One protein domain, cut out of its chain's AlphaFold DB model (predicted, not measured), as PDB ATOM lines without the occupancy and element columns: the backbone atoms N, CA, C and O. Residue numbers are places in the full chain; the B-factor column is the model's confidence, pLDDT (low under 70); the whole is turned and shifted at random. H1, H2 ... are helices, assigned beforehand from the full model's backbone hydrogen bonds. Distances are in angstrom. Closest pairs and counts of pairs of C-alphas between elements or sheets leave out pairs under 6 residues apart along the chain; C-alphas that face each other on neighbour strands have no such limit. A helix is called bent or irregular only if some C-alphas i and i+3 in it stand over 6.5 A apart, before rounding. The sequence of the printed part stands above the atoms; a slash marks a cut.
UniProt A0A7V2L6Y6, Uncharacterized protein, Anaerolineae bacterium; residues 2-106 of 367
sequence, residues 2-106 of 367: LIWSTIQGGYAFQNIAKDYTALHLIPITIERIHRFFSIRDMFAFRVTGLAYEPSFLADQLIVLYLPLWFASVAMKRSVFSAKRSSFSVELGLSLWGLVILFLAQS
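What this domain is: This is residues 2 to 106 of the 367 residues of an uncharacterized protein of Anaerolineae bacterium (UniProt A0A7V2L6Y6). A hairpin of the long, bent H3 and H4 makes one end of an elongated body; H1 packs on H4, and H2 lies among loops at the other end, where residues 17 to 22 stick out. The printed part has 105 residues with four named helices, H1 to H4, no named strand: all helix. It is only just loose, close to compact, radius of gyration of the C-alphas 15.7 A, spans 48 by 27 by 23 A.

How they stand to each other: H3, residues 54 to 74, one helix by its hydrogen bonds, is bent: C-alphas 63 and 66 are 7.1 A apart, between arms H3a, 54 to 63, and H3b, 66 to 74. H3b and H4, residues 89 to 103, form a hairpin; their closest C-alphas, Trp 69 and Glu 90, are 5.0 A apart. H1, residues 2 to 17, touches H4, closest C-alphas Gly 9 and Leu 103, 6.3 A, at a steep tilt of 38 degrees. H2, residues 28 to 35, touches no helix. In H1, H2, H3a, H3b and H4 every O i to N i+4 pair is within hydrogen-bond range.

Where its parts are: H1, 21.9 A long, begins at C-alpha 2 (-12.758, -50.177, 42.823). H4, 21.0 A, ends at C-alpha 103 (-16.822, -45.016, 33.656).

The domain as a whole: The printed part has no cut. Links H2 to H3 and H3 to H4 are long. Residues 15 to 25 and 81 to 87 have pLDDT under 70.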
ATOM      1  N   LEU A   2     -11.792 -49.612  43.796       92.88
ATOM      2  CA  LEU A   2     -12.758 -50.177  42.823       92.88
ATOM      3  C   LEU A   2     -14.208 -50.286  43.329       92.88
ATOM      4  O   LEU A   2     -15.120 -49.879  42.626       92.88
ATOM      5  N   ILE A   3     -14.423 -50.768  44.559       94.12
ATOM      6  CA  ILE A   3     -15.769 -50.872  45.162       94.12
ATOM      7  C   ILE A   3     -16.463 -49.507  45.200       94.12
ATOM      8  O   ILE A   3     -17.592 -49.361  44.742       94.12
ATOM      9  N   TRP A   4     -15.762 -48.497  45.720       93.38
ATOM     10  CA  TRP A   4     -16.292 -47.141  45.810       93.38
ATOM     11  C   TRP A   4     -16.543 -46.555  44.420       93.38
ATOM     12  O   TRP A   4     -17.600 -45.988  44.174       93.38
ATOM     13  N   SER A   5     -15.628 -46.783  43.478       93.56
ATOM     14  CA  SER A   5     -15.806 -46.422  42.074       93.56
ATOM     15  C   SER A   5     -17.040 -47.074  41.437       93.56
ATOM     16  O   SER A   5     -17.738 -46.410  40.680       93.56
ATOM     17  N   THR A   6     -17.367 -48.329  41.763       93.88
ATOM     18  CA  THR A   6     -18.600 -48.983  41.289       93.88
ATOM     19  C   THR A   6     -19.849 -48.330  41.862       93.88
ATOM     20  O   THR A   6     -20.808 -48.128  41.126       93.88
ATOM     21  N   ILE A   7     -19.840 -47.969  43.149       91.44
ATOM     22  CA  ILE A   7     -20.968 -47.265  43.780       91.44
ATOM     23  C   ILE A   7     -21.215 -45.938  43.054       91.44
ATOM     24  O   ILE A   7     -22.338 -45.668  42.637       91.44
ATOM     25  N   GLN A   8     -20.158 -45.155  42.818       90.00
ATOM     26  CA  GLN A   8     -20.248 -43.925  42.025       90.00
ATOM     27  C   GLN A   8     -20.737 -44.198  40.596       90.00
ATOM     28  O   GLN A   8     -21.588 -43.476  40.090       90.00
ATOM     29  N   GLY A   9     -20.231 -45.261  39.963       87.31
ATOM     30  CA  GLY A   9     -20.624 -45.686  38.621       87.31
ATOM     31  C   GLY A   9     -22.108 -46.034  38.510       87.31
ATOM     32  O   GLY A   9     -22.728 -45.704  37.506       87.31
ATOM     33  N   GLY A  10     -22.696 -46.625  39.554       87.25
ATOM     34  CA  GLY A  10     -24.134 -46.882  39.627       87.25
ATOM     35  C   GLY A  10     -24.959 -45.594  39.559       87.25
ATOM     36  O   GLY A  10     -25.904 -45.518  38.777       87.25
ATOM     37  N   TYR A  11     -24.560 -44.561  40.307       84.44
ATOM     38  CA  TYR A  11     -25.196 -43.240  40.236       84.44
ATOM     39  C   TYR A  11     -24.959 -42.561  38.883       84.44
ATOM     40  O   TYR A  11     -25.900 -42.040  38.289       84.44
ATOM     41  N   ALA A  12     -23.734 -42.633  38.352       79.25
ATOM     42  CA  ALA A  12     -23.413 -42.081  37.039       79.25
ATOM     43  C   ALA A  12     -24.259 -42.715  35.923       79.25
ATOM     44  O   ALA A  12     -24.790 -42.004  35.075       79.25
ATOM     45  N   PHE A  13     -24.444 -44.036  35.946       76.69
ATOM     46  CA  PHE A  13     -25.249 -44.753  34.959       76.69
ATOM     47  C   PHE A  13     -26.743 -44.411  35.058       76.69
ATOM     48  O   PHE A  13     -27.389 -44.195  34.036       76.69
ATOM     49  N   GLN A  14     -27.289 -44.305  36.275       72.25
ATOM     50  CA  GLN A  14     -28.682 -43.889  36.482       72.25
ATOM     51  C   GLN A  14     -28.952 -42.477  35.953       72.25
ATOM     52  O   GLN A  14     -30.014 -42.239  35.381       72.25
ATOM     53  N   ASN A  15     -27.986 -41.573  36.114       67.94
ATOM     54  CA  ASN A  15     -28.076 -40.203  35.619       67.94
ATOM     55  C   ASN A  15     -27.906 -40.110  34.097       67.94
ATOM     56  O   ASN A  15     -28.466 -39.216  33.485       67.94
ATOM     57  N   ILE A  16     -27.163 -41.027  33.468       65.06
ATOM     58  CA  ILE A  16     -27.076 -41.112  32.000       65.06
ATOM     59  C   ILE A  16     -28.381 -41.665  31.403       65.06
ATOM     60  O   ILE A  16     -28.793 -41.240  30.329       65.06
ATOM     61  N   ALA A  17     -29.034 -42.612  32.086       60.34
ATOM     62  CA  ALA A  17     -30.242 -43.284  31.597       60.34
ATOM     63  C   ALA A  17     -31.537 -42.464  31.754       60.34
ATOM     64  O   ALA A  17     -32.544 -42.788  31.126       60.34
ATOM     65  N   LYS A  18     -31.539 -41.435  32.607       56.91
ATOM     66  CA  LYS A  18     -32.668 -40.523  32.811       56.91
ATOM     67  C   LYS A  18     -32.263 -39.161  32.268       56.91
ATOM     68  O   LYS A  18     -31.351 -38.561  32.815       56.91
ATOM     69  N   ASP A  19     -32.911 -38.743  31.184       53.31
ATOM     70  CA  ASP A  19     -32.653 -37.525  30.404       53.31
ATOM     71  C   ASP A  19     -32.022 -36.341  31.163       53.31
ATOM     72  O   ASP A  19     -32.403 -36.017  32.290       53.31
ATOM     73  N   TYR A  20     -31.131 -35.625  30.463       53.44
ATOM     74  CA  TYR A  20     -30.326 -34.469  30.910       53.44
ATOM     75  C   TYR A  20     -31.087 -33.348  31.650       53.44
ATOM     76  O   TYR A  20     -30.464 -32.457  32.228       53.44
ATOM     77  N   THR A  21     -32.416 -33.356  31.611       49.22
ATOM     78  CA  THR A  21     -33.307 -32.333  32.162       49.22
ATOM     79  C   THR A  21     -33.655 -32.547  33.637       49.22
ATOM     80  O   THR A  21     -34.025 -31.584  34.308       49.22
ATOM     81  N   ALA A  22     -33.481 -33.756  34.182       45.25
ATOM     82  CA  ALA A  22     -33.669 -34.031  35.605       45.25
ATOM     83  C   ALA A  22     -32.308 -34.159  36.305       45.25
ATOM     84  O   ALA A  22     -31.705 -35.230  36.343       45.25
ATOM     85  N   LEU A  23     -31.817 -33.057  36.885       51.66
ATOM     86  CA  LEU A  23     -30.647 -33.035  37.770       51.66
ATOM     87  C   LEU A  23     -30.945 -33.859  39.039       51.66
ATOM     88  O   LEU A  23     -31.287 -33.330  40.096       51.66
ATOM     89  N   HIS A  24     -30.850 -35.183  38.942       55.50
ATOM     90  CA  HIS A  24     -30.870 -36.056  40.104       55.50
ATOM     91  C   HIS A  24     -29.532 -35.903  40.832       55.50
ATOM     92  O   HIS A  24     -28.517 -36.521  40.508       55.50
ATOM     93  N   LEU A  25     -29.547 -34.994  41.806       67.38
ATOM     94  CA  LEU A  25     -28.460 -34.751  42.740       67.38
ATOM     95  C   LEU A  25     -28.086 -36.063  43.438       67.38
ATOM     96  O   LEU A  25     -28.943 -36.820  43.900       67.38
ATOM     97  N   ILE A  26     -26.785 -36.323  43.505       78.50
ATOM     98  CA  ILE A  26     -26.215 -37.431  44.270       78.50
ATOM     99  C   ILE A  26     -26.733 -37.303  45.711       78.50
ATOM    100  O   ILE A  26     -26.680 -36.203  46.262       78.50
ATOM    101  N   PRO A  27     -27.260 -38.374  46.340       86.19
ATOM    102  CA  PRO A  27     -27.807 -38.259  47.685       86.19
ATOM    103  C   PRO A  27     -26.779 -37.657  48.648       86.19
ATOM    104  O   PRO A  27     -25.645 -38.129  48.711       86.19
ATOM    105  N   ILE A  28     -27.191 -36.670  49.450       84.62
ATOM    106  CA  ILE A  28     -26.306 -35.947  50.386       84.62
ATOM    107  C   ILE A  28     -25.539 -36.913  51.298       84.62
ATOM    108  O   ILE A  28     -24.379 -36.680  51.623       84.62
ATOM    109  N   THR A  29     -26.152 -38.028  51.704       88.94
ATOM    110  CA  THR A  29     -25.484 -39.061  52.509       88.94
ATOM    111  C   THR A  29     -24.294 -39.685  51.777       88.94
ATOM    112  O   THR A  29     -23.238 -39.873  52.374       88.94
ATOM    113  N   ILE A  30     -24.440 -39.972  50.482       88.50
ATOM    114  CA  ILE A  30     -23.370 -40.523  49.641       88.50
ATOM    115  C   ILE A  30     -22.274 -39.480  49.431       88.50
ATOM    116  O   ILE A  30     -21.093 -39.802  49.538       88.50
ATOM    117  N   GLU A  31     -22.654 -38.224  49.214       86.88
ATOM    118  CA  GLU A  31     -21.706 -37.119  49.095       86.88
ATOM    119  C   GLU A  31     -20.925 -36.891  50.399       86.88
ATOM    120  O   GLU A  31     -19.709 -36.726  50.372       86.88
ATOM    121  N   ARG A  32     -21.574 -36.986  51.566       89.00
ATOM    122  CA  ARG A  32     -20.900 -36.929  52.876       89.00
ATOM    123  C   ARG A  32     -19.897 -38.065  53.063       89.00
ATOM    124  O   ARG A  32     -18.809 -37.822  53.577       89.00
ATOM    125  N   ILE A  33     -20.230 -39.283  52.628       89.44
ATOM    126  CA  ILE A  33     -19.285 -40.412  52.642       89.44
ATOM    127  C   ILE A  33     -18.107 -40.125  51.703       89.44
ATOM    128  O   ILE A  33     -16.960 -40.359  52.075       89.44
ATOM    129  N   HIS A  34     -18.367 -39.580  50.510       89.19
ATOM    130  CA  HIS A  34     -17.310 -39.183  49.579       89.19
ATOM    131  C   HIS A  34     -16.357 -38.158  50.201       89.19
ATOM    132  O   HIS A  34     -15.137 -38.326  50.133       89.19
ATOM    133  N   ARG A  35     -16.920 -37.150  50.876       88.56
ATOM    134  CA  ARG A  35     -16.180 -36.068  51.532       88.56
ATOM    135  C   ARG A  35     -15.298 -36.517  52.701       88.56
ATOM    136  O   ARG A  35     -14.432 -35.764  53.126       88.56
ATOM    137  N   PHE A  36     -15.460 -37.747  53.194       88.88
ATOM    138  CA  PHE A  36     -14.535 -38.323  54.174       88.88
ATOM    139  C   PHE A  36     -13.160 -38.654  53.563       88.88
ATOM    140  O   PHE A  36     -12.155 -38.653  54.268       88.88
ATOM    141  N   PHE A  37     -13.100 -38.930  52.254       84.06
ATOM    142  CA  PHE A  37     -11.869 -39.345  51.568       84.06
ATOM    143  C   PHE A  37     -11.420 -38.383  50.456       84.06
ATOM    144  O   PHE A  37     -10.284 -38.485  49.999       84.06
ATOM    145  N   SER A  38     -12.288 -37.477  49.999       84.94
ATOM    146  CA  SER A  38     -12.018 -36.514  48.926       84.94
ATOM    147  C   SER A  38     -12.507 -35.125  49.321       84.94
ATOM    148  O   SER A  38     -13.601 -34.972  49.844       84.94
ATOM    149  N   ILE A  39     -11.713 -34.094  49.037       84.81
ATOM    150  CA  ILE A  39     -12.090 -32.699  49.317       84.81
ATOM    151  C   ILE A  39     -13.144 -32.198  48.313       84.81
ATOM    152  O   ILE A  39     -13.875 -31.250  48.592       84.81
ATOM    153  N   ARG A  40     -13.222 -32.828  47.137       83.25
ATOM    154  CA  ARG A  40     -14.114 -32.437  46.045       83.25
ATOM    155  C   ARG A  40     -15.396 -33.253  46.063       83.25
ATOM    156  O   ARG A  40     -15.377 -34.406  46.477       83.25
ATOM    157  N   ASP A  41     -16.467 -32.674  45.537       85.81
ATOM    158  CA  ASP A  41     -17.749 -33.354  45.369       85.81
ATOM    159  C   ASP A  41     -17.722 -34.400  44.256       85.81
ATOM    160  O   ASP A  41     -16.886 -34.380  43.344       85.81
ATOM    161  N   MET A  42     -18.671 -35.329  44.331       83.81
ATOM    162  CA  MET A  42     -18.834 -36.353  43.310       83.81
ATOM    163  C   MET A  42     -19.351 -35.758  42.001       83.81
ATOM    164  O   MET A  42     -20.178 -34.849  41.976       83.81
ATOM    165  N   PHE A  43     -18.907 -36.336  40.890       82.56
ATOM    166  CA  PHE A  43     -19.390 -35.962  39.569       82.56
ATOM    167  C   PHE A  43     -20.643 -36.768  39.226       82.56
ATOM    168  O   PHE A  43     -20.657 -37.990  39.354       82.56
ATOM    169  N   ALA A  44     -21.681 -36.094  38.732       79.12
ATOM    170  CA  ALA A  44     -22.966 -36.728  38.425       79.12
ATOM    171  C   ALA A  44     -22.892 -37.791  37.317       79.12
ATOM    172  O   ALA A  44     -23.707 -38.707  37.316       79.12
ATOM    173  N   PHE A  45     -21.923 -37.686  36.403       81.88
ATOM    174  CA  PHE A  45     -21.822 -38.530  35.203       81.88
ATOM    175  C   PHE A  45     -20.468 -39.237  35.063       81.88
ATOM    176  O   PHE A  45     -20.199 -39.857  34.036       81.88
ATOM    177  N   ARG A  46     -19.576 -39.108  36.054       85.94
ATOM    178  CA  ARG A  46     -18.206 -39.636  35.984       85.94
ATOM    179  C   ARG A  46     -17.763 -40.209  37.313       85.94
ATOM    180  O   ARG A  46     -18.173 -39.745  38.372       85.94
ATOM    181  N   VAL A  47     -16.862 -41.176  37.241       90.94
ATOM    182  CA  VAL A  47     -16.305 -41.839  38.419       90.94
ATOM    183  C   VAL A  47     -14.938 -41.257  38.774       90.94
ATOM    184  O   VAL A  47     -14.040 -41.202  37.939       90.94
ATOM    185  N   THR A  48     -14.765 -40.863  40.035       90.44
ATOM    186  CA  THR A  48     -13.493 -40.377  40.599       90.44
ATOM    187  C   THR A  48     -12.870 -41.355  41.582       90.44
ATOM    188  O   THR A  48     -11.690 -41.251  41.898       90.44
ATOM    189  N   GLY A  49     -13.627 -42.348  42.057       90.94
ATOM    190  CA  GLY A  49     -13.175 -43.253  43.104       90.94
ATOM    191  C   GLY A  49     -12.724 -42.465  44.331       90.94
ATOM    192  O   GLY A  49     -13.518 -41.739  44.924       90.94
ATOM    193  N   LEU A  50     -11.460 -42.642  44.713       90.44
ATOM    194  CA  LEU A  50     -10.819 -41.905  45.812       90.44
ATOM    195  C   LEU A  50      -9.901 -40.777  45.310       90.44
ATOM    196  O   LEU A  50      -9.199 -40.163  46.105       90.44
ATOM    197  N   ALA A  51      -9.840 -40.550  43.999       89.88
ATOM    198  CA  ALA A  51      -9.016 -39.509  43.411       89.88
ATOM    199  C   ALA A  51      -9.764 -38.168  43.385       89.88
ATOM    200  O   ALA A  51     -10.992 -38.126  43.374       89.88
ATOM    201  N   TYR A  52      -9.005 -37.075  43.323       87.25
ATOM    202  CA  TYR A  52      -9.559 -35.721  43.245       87.25
ATOM    203  C   TYR A  52     -10.334 -35.468  41.938       87.25
ATOM    204  O   TYR A  52     -11.331 -34.751  41.930       87.25
ATOM    205  N   GLU A  53      -9.898 -36.080  40.830       88.31
ATOM    206  CA  GLU A  53     -10.517 -35.945  39.508       88.31
ATOM    207  C   GLU A  53     -10.596 -37.290  38.767       88.31
ATOM    208  O   GLU A  53      -9.784 -38.186  39.027       88.31
ATOM    209  N   PRO A  54     -11.527 -37.444  37.801       89.81
ATOM    210  CA  PRO A  54     -11.656 -38.687  37.039       89.81
ATOM    211  C   PRO A  54     -10.402 -39.024  36.221       89.81
ATOM    212  O   PRO A  54     -10.061 -40.191  36.044       89.81
ATOM    213  N   SER A  55      -9.684 -38.002  35.746       88.50
ATOM    214  CA  SER A  55      -8.395 -38.149  35.060       88.50
ATOM    215  C   SER A  55      -7.335 -38.774  35.965       88.50
ATOM    216  O   SER A  55      -6.637 -39.681  35.531       88.50
ATOM    217  N   PHE A  56      -7.265 -38.365  37.233       90.50
ATOM    218  CA  PHE A  56      -6.319 -38.922  38.203       90.50
ATOM    219  C   PHE A  56      -6.677 -40.362  38.573       90.50
ATOM    220  O   PHE A  56      -5.788 -41.176  38.803       90.50
ATOM    221  N   LEU A  57      -7.971 -40.703  38.609       92.62
ATOM    222  CA  LEU A  57      -8.396 -42.092  38.775       92.62
ATOM    223  C   LEU A  57      -7.944 -42.964  37.601       92.62
ATOM    224  O   LEU A  57      -7.476 -44.087  37.797       92.62
ATOM    225  N   ALA A  58      -8.119 -42.451  36.384       92.38
ATOM    226  CA  ALA A  58      -7.705 -43.140  35.175       92.38
ATOM    227  C   ALA A  58      -6.188 -43.377  35.173       92.38
ATOM    228  O   ALA A  58      -5.759 -44.511  34.976       92.38
ATOM    229  N   ASP A  59      -5.406 -42.350  35.498       91.75
ATOM    230  CA  ASP A  59      -3.947 -42.422  35.622       91.75
ATOM    231  C   ASP A  59      -3.522 -43.471  36.675       91.75
ATOM    232  O   ASP A  59      -2.767 -44.399  36.381       91.75
ATOM    233  N   GLN A  60      -4.151 -43.460  37.863       93.56
ATOM    234  CA  GLN A  60      -3.984 -44.500  38.898       93.56
ATOM    235  C   GLN A  60      -4.207 -45.920  38.371       93.56
ATOM    236  O   GLN A  60      -3.430 -46.833  38.674       93.56
ATOM    237  N   LEU A  61      -5.265 -46.130  37.590       94.88
ATOM    238  CA  LEU A  61      -5.551 -47.431  37.000       94.88
ATOM    239  C   LEU A  61      -4.513 -47.820  35.948       94.88
ATOM    240  O   LEU A  61      -4.026 -48.946  35.981       94.88
ATOM    241  N   ILE A  62      -4.170 -46.913  35.038       93.44
ATOM    242  CA  ILE A  62      -3.359 -47.195  33.849       93.44
ATOM    243  C   ILE A  62      -1.873 -47.332  34.177       93.44
ATOM    244  O   ILE A  62      -1.207 -48.187  33.597       93.44
ATOM    245  N   VAL A  63      -1.357 -46.545  35.120       93.75
ATOM    246  CA  VAL A  63       0.067 -46.555  35.477       93.75
ATOM    247  C   VAL A  63       0.376 -47.585  36.562       93.75
ATOM    248  O   VAL A  63       1.436 -48.197  36.512       93.75
ATOM    249  N   LEU A  64      -0.521 -47.828  37.526       94.75
ATOM    250  CA  LEU A  64      -0.228 -48.682  38.690       94.75
ATOM    251  C   LEU A  64      -1.004 -50.003  38.683       94.75
ATOM    252  O   LEU A  64      -0.403 -51.078  38.647       94.75
ATOM    253  N   TYR A  65      -2.334 -49.947  38.740       94.75
ATOM    254  CA  TYR A  65      -3.131 -51.142  39.029       94.75
ATOM    255  C   TYR A  65      -3.246 -52.113  37.846       94.75
ATOM    256  O   TYR A  65      -2.915 -53.294  37.986       94.75
ATOM    257  N   LEU A  66      -3.680 -51.632  36.677       94.38
ATOM    258  CA  LEU A  66      -3.843 -52.452  35.475       94.38
ATOM    259  C   LEU A  66      -2.518 -53.094  35.036       94.38
ATOM    260  O   LEU A  66      -2.532 -54.295  34.765       94.38
ATOM    261  N   PRO A  67      -1.364 -52.393  35.031       94.81
ATOM    262  CA  PRO A  67      -0.078 -53.022  34.749       94.81
ATOM    263  C   PRO A  67       0.235 -54.211  35.652       94.81
ATOM    264  O   PRO A  67       0.654 -55.256  35.154       94.81
ATOM    265  N   LEU A  68       0.001 -54.092  36.963       94.12
ATOM    266  CA  LEU A  68       0.250 -55.177  37.915       94.12
ATOM    267  C   LEU A  68      -0.690 -56.364  37.686       94.12
ATOM    268  O   LEU A  68      -0.235 -57.511  37.670       94.12
ATOM    269  N   TRP A  69      -1.985 -56.114  37.482       93.12
ATOM    270  CA  TRP A  69      -2.963 -57.182  37.271       93.12
ATOM    271  C   TRP A  69      -2.766 -57.876  35.921       93.12
ATOM    272  O   TRP A  69      -2.661 -59.103  35.882       93.12
ATOM    273  N   PHE A  70      -2.590 -57.121  34.833       90.88
ATOM    274  CA  PHE A  70      -2.304 -57.690  33.515       90.88
ATOM    275  C   PHE A  70      -0.992 -58.463  33.495       90.88
ATOM    276  O   PHE A  70      -0.945 -59.562  32.940       90.88
ATOM    277  N   ALA A  71       0.064 -57.945  34.125       91.88
ATOM    278  CA  ALA A  71       1.329 -58.660  34.198       91.88
ATOM    279  C   ALA A  71       1.210 -59.966  34.990       91.88
ATOM    280  O   ALA A  71       1.787 -60.979  34.595       91.88
ATOM    281  N   SER A  72       0.431 -59.961  36.074       91.12
ATOM    282  CA  SER A  72       0.160 -61.153  36.882       91.12
ATOM    283  C   SER A  72      -0.572 -62.221  36.063       91.12
ATOM    284  O   SER A  72      -0.121 -63.368  35.995       91.12
ATOM    285  N   VAL A  73      -1.625 -61.826  35.336       89.25
ATOM    286  CA  VAL A  73      -2.369 -62.708  34.418       89.25
ATOM    287  C   VAL A  73      -1.456 -63.251  33.314       89.25
ATOM    288  O   VAL A  73      -1.396 -64.463  33.098       89.25
ATOM    289  N   ALA A  74      -0.692 -62.382  32.647       87.00
ATOM    290  CA  ALA A  74       0.187 -62.757  31.541       87.00
ATOM    291  C   ALA A  74       1.304 -63.721  31.975       87.00
ATOM    292  O   ALA A  74       1.618 -64.676  31.263       87.00
ATOM    293  N   MET A  75       1.868 -63.512  33.168       86.62
ATOM    294  CA  MET A  75       2.896 -64.380  33.751       86.62
ATOM    295  C   MET A  75       2.319 -65.606  34.468       86.62
ATOM    296  O   MET A  75       3.084 -66.424  34.988       86.62
ATOM    297  N   LYS A  76       0.987 -65.761  34.489       86.12
ATOM    298  CA  LYS A  76       0.261 -66.825  35.198       86.12
ATOM    299  C   LYS A  76       0.658 -66.916  36.673       86.12
ATOM    300  O   LYS A  76       0.841 -68.009  37.215       86.12
ATOM    301  N   ARG A  77       0.835 -65.762  37.313       85.75
ATOM    302  CA  ARG A  77       1.145 -65.636  38.738       85.75
ATOM    303  C   ARG A  77      -0.015 -64.961  39.435       85.75
ATOM    304  O   ARG A  77      -0.551 -63.987  38.929       85.75
ATOM    305  N   SER A  78      -0.375 -65.499  40.591       83.50
ATOM    306  CA  SER A  78      -1.362 -64.893  41.467       83.50
ATOM    307  C   SER A  78      -0.731 -64.650  42.826       83.50
ATOM    308  O   SER A  78       0.072 -65.463  43.292       83.50
ATOM    309  N   VAL A  79      -1.070 -63.514  43.426       79.69
ATOM    310  CA  VAL A  79      -0.730 -63.227  44.827       79.69
ATOM    311  C   VAL A  79      -1.734 -63.914  45.757       79.69
ATOM    312  O   VAL A  79      -1.416 -64.221  46.903       79.69
ATOM    313  N   PHE A  80      -2.935 -64.207  45.256       79.25
ATOM    314  CA  PHE A  80      -3.979 -64.872  46.016       79.25
ATOM    315  C   PHE A  80      -3.746 -66.389  46.031       79.25
ATOM    316  O   PHE A  80      -3.520 -67.026  45.004       79.25
ATOM    317  N   SER A  81      -3.819 -66.986  47.223       63.97
ATOM    318  CA  SER A  81      -3.628 -68.429  47.446       63.97
ATOM    319  C   SER A  81      -4.747 -69.295  46.850       63.97
ATOM    320  O   SER A  81      -4.607 -70.517  46.754       63.97
ATOM    321  N   ALA A  82      -5.856 -68.677  46.427       55.69
ATOM    322  CA  ALA A  82      -6.986 -69.347  45.805       55.69
ATOM    323  C   ALA A  82      -6.597 -69.895  44.420       55.69
ATOM    324  O   ALA A  82      -6.554 -69.175  43.427       55.69
ATOM    325  N   LYS A  83      -6.280 -71.197  44.417       49.94
ATOM    326  CA  LYS A  83      -6.194 -72.156  43.302       49.94
ATOM    327  C   LYS A  83      -6.342 -71.565  41.895       49.94
ATOM    328  O   LYS A  83      -7.421 -71.140  41.509       49.94
ATOM    329  N   ARG A  84      -5.257 -71.726  41.124       53.22
ATOM    330  CA  ARG A  84      -5.085 -72.132  39.705       53.22
ATOM    331  C   ARG A  84      -6.352 -72.511  38.891       53.22
ATOM    332  O   ARG A  84      -6.364 -73.535  38.219       53.22
ATOM    333  N   SER A  85      -7.405 -71.709  38.956       52.88
ATOM    334  CA  SER A  85      -8.579 -71.742  38.088       52.88
ATOM    335  C   SER A  85      -8.280 -70.930  36.827       52.88
ATOM    336  O   SER A  85      -7.411 -70.056  36.836       52.88
ATOM    337  N   SER A  86      -8.989 -71.206  35.731       57.81
ATOM    338  CA  SER A  86      -8.927 -70.418  34.489       57.81
ATOM    339  C   SER A  86      -9.271 -68.937  34.700       57.81
ATOM    340  O   SER A  86      -8.890 -68.105  33.879       57.81
ATOM    341  N   PHE A  87      -9.945 -68.609  35.806       65.06
ATOM    342  CA  PHE A  87     -10.299 -67.255  36.208       65.06
ATOM    343  C   PHE A  87      -9.500 -66.848  37.453       65.06
ATOM    344  O   PHE A  87      -9.879 -67.168  38.580       65.06
ATOM    345  N   SER A  88      -8.355 -66.188  37.257       82.88
ATOM    346  CA  SER A  88      -7.585 -65.644  38.378       82.88
ATOM    347  C   SER A  88      -8.274 -64.401  38.948       82.88
ATOM    348  O   SER A  88      -8.942 -63.660  38.222       82.88
ATOM    349  N   VAL A  89      -8.093 -64.136  40.245       88.38
ATOM    350  CA  VAL A  89      -8.604 -62.910  40.886       88.38
ATOM    351  C   VAL A  89      -8.092 -61.674  40.143       88.38
ATOM    352  O   VAL A  89      -8.836 -60.724  39.923       88.38
ATOM    353  N   GLU A  90      -6.850 -61.715  39.666       91.12
ATOM    354  CA  GLU A  90      -6.233 -60.648  38.882       91.12
ATOM    355  C   GLU A  90      -6.923 -60.417  37.533       91.12
ATOM    356  O   GLU A  90      -6.989 -59.274  37.088       91.12
ATOM    357  N   LEU A  91      -7.481 -61.452  36.892       90.06
ATOM    358  CA  LEU A  91      -8.283 -61.278  35.679       90.06
ATOM    359  C   LEU A  91      -9.588 -60.542  35.999       90.06
ATOM    360  O   LEU A  91      -9.932 -59.587  35.306       90.06
ATOM    361  N   GLY A  92     -10.269 -60.930  37.082       91.81
ATOM    362  CA  GLY A  92     -11.464 -60.230  37.558       91.81
ATOM    363  C   GLY A  92     -11.181 -58.765  37.903       91.81
ATOM    364  O   GLY A  92     -11.906 -57.879  37.458       91.81
ATOM    365  N   LEU A  93     -10.083 -58.497  38.616       93.31
ATOM    366  CA  LEU A  93      -9.634 -57.137  38.936       93.31
ATOM    367  C   LEU A  93      -9.276 -56.334  37.683       93.31
ATOM    368  O   LEU A  93      -9.637 -55.165  37.595       93.31
ATOM    369  N   SER A  94      -8.620 -56.955  36.700       91.88
ATOM    370  CA  SER A  94      -8.284 -56.305  35.429       91.88
ATOM    371  C   SER A  94      -9.535 -55.878  34.668       91.88
ATOM    372  O   SER A  94      -9.636 -54.730  34.243       91.88
ATOM    373  N   LEU A  95     -10.511 -56.781  34.527       92.19
ATOM    374  CA  LEU A  95     -11.773 -56.493  33.844       92.19
ATOM    375  C   LEU A  95     -12.581 -55.431  34.596       92.19
ATOM    376  O   LEU A  95     -13.077 -54.489  33.982       92.19
ATOM    377  N   TRP A  96     -12.656 -55.529  35.924       94.44
ATOM    378  CA  TRP A  96     -13.317 -54.521  36.751       94.44
ATOM    379  C   TRP A  96     -12.629 -53.155  36.624       94.44
ATOM    380  O   TRP A  96     -13.292 -52.142  36.413       94.44
ATOM    381  N   GLY A  97     -11.296 -53.119  36.661       94.56
ATOM    382  CA  GLY A  97     -10.509 -51.910  36.445       94.56
ATOM    383  C   GLY A  97     -10.770 -51.263  35.087       94.56
ATOM    384  O   GLY A  97     -10.955 -50.053  35.033       94.56
ATOM    385  N   LEU A  98     -10.855 -52.049  34.007       92.06
ATOM    386  CA  LEU A  98     -11.194 -51.539  32.673       92.06
ATOM    387  C   LEU A  98     -12.601 -50.928  32.617       92.06
ATOM    388  O   LEU A  98     -12.783 -49.871  32.015       92.06
ATOM    389  N   VAL A  99     -13.587 -51.548  33.275       91.81
ATOM    390  CA  VAL A  99     -14.944 -50.985  33.370       91.81
ATOM    391  C   VAL A  99     -14.927 -49.661  34.134       91.81
ATOM    392  O   VAL A  99     -15.484 -48.676  33.658       91.81
ATOM    393  N   ILE A 100     -14.248 -49.596  35.285       93.88
ATOM    394  CA  ILE A 100     -14.121 -48.340  36.042       93.88
ATOM    395  C   ILE A 100     -13.390 -47.271  35.230       93.88
ATOM    396  O   ILE A 100     -13.792 -46.111  35.259       93.88
ATOM    397  N   LEU A 101     -12.349 -47.646  34.488       91.62
ATOM    398  CA  LEU A 101     -11.620 -46.727  33.626       91.62
ATOM    399  C   LEU A 101     -12.529 -46.116  32.552       91.62
ATOM    400  O   LEU A 101     -12.475 -44.911  32.313       91.62
ATOM    401  N   PHE A 102     -13.396 -46.926  31.947       88.44
ATOM    402  CA  PHE A 102     -14.403 -46.444  31.007       88.44
ATOM    403  C   PHE A 102     -15.403 -45.489  31.680       88.44
ATOM    404  O   PHE A 102     -15.661 -44.398  31.172       88.44
ATOM    405  N   LEU A 103     -15.894 -45.844  32.872       88.38
ATOM    406  CA  LEU A 103     -16.822 -45.016  33.656       88.38
ATOM    407  C   LEU A 103     -16.192 -43.725  34.209       88.38
ATOM    408  O   LEU A 103     -16.907 -42.776  34.533       88.38
ATOM    409  N   ALA A 104     -14.862 -43.644  34.299       88.88
ATOM    410  CA  ALA A 104     -14.175 -42.399  34.631       88.88
ATOM    411  C   ALA A 104     -14.347 -41.338  33.523       88.88
ATOM    412  O   ALA A 104     -14.220 -40.145  33.793       88.88
ATOM    413  N   GLN A 105     -14.646 -41.755  32.281       81.88
ATOM    414  CA  GLN A 105     -14.792 -40.889  31.101       81.88
ATOM    415  C   GLN A 105     -13.634 -39.887  30.921       81.88
ATOM    416  O   GLN A 105     -13.811 -38.761  30.444       81.88
ATOM    417  N   SER A 106     -12.421 -40.282  31.312       84.25
ATOM    418  CA  SER A 106     -11.219 -39.491  31.058       84.25
ATOM    419  C   SER A 106     -10.787 -39.709  29.613       84.25
ATOM    420  O   SER A 106     -10.307 -40.787  29.274       84.25
TER     421      SER A 106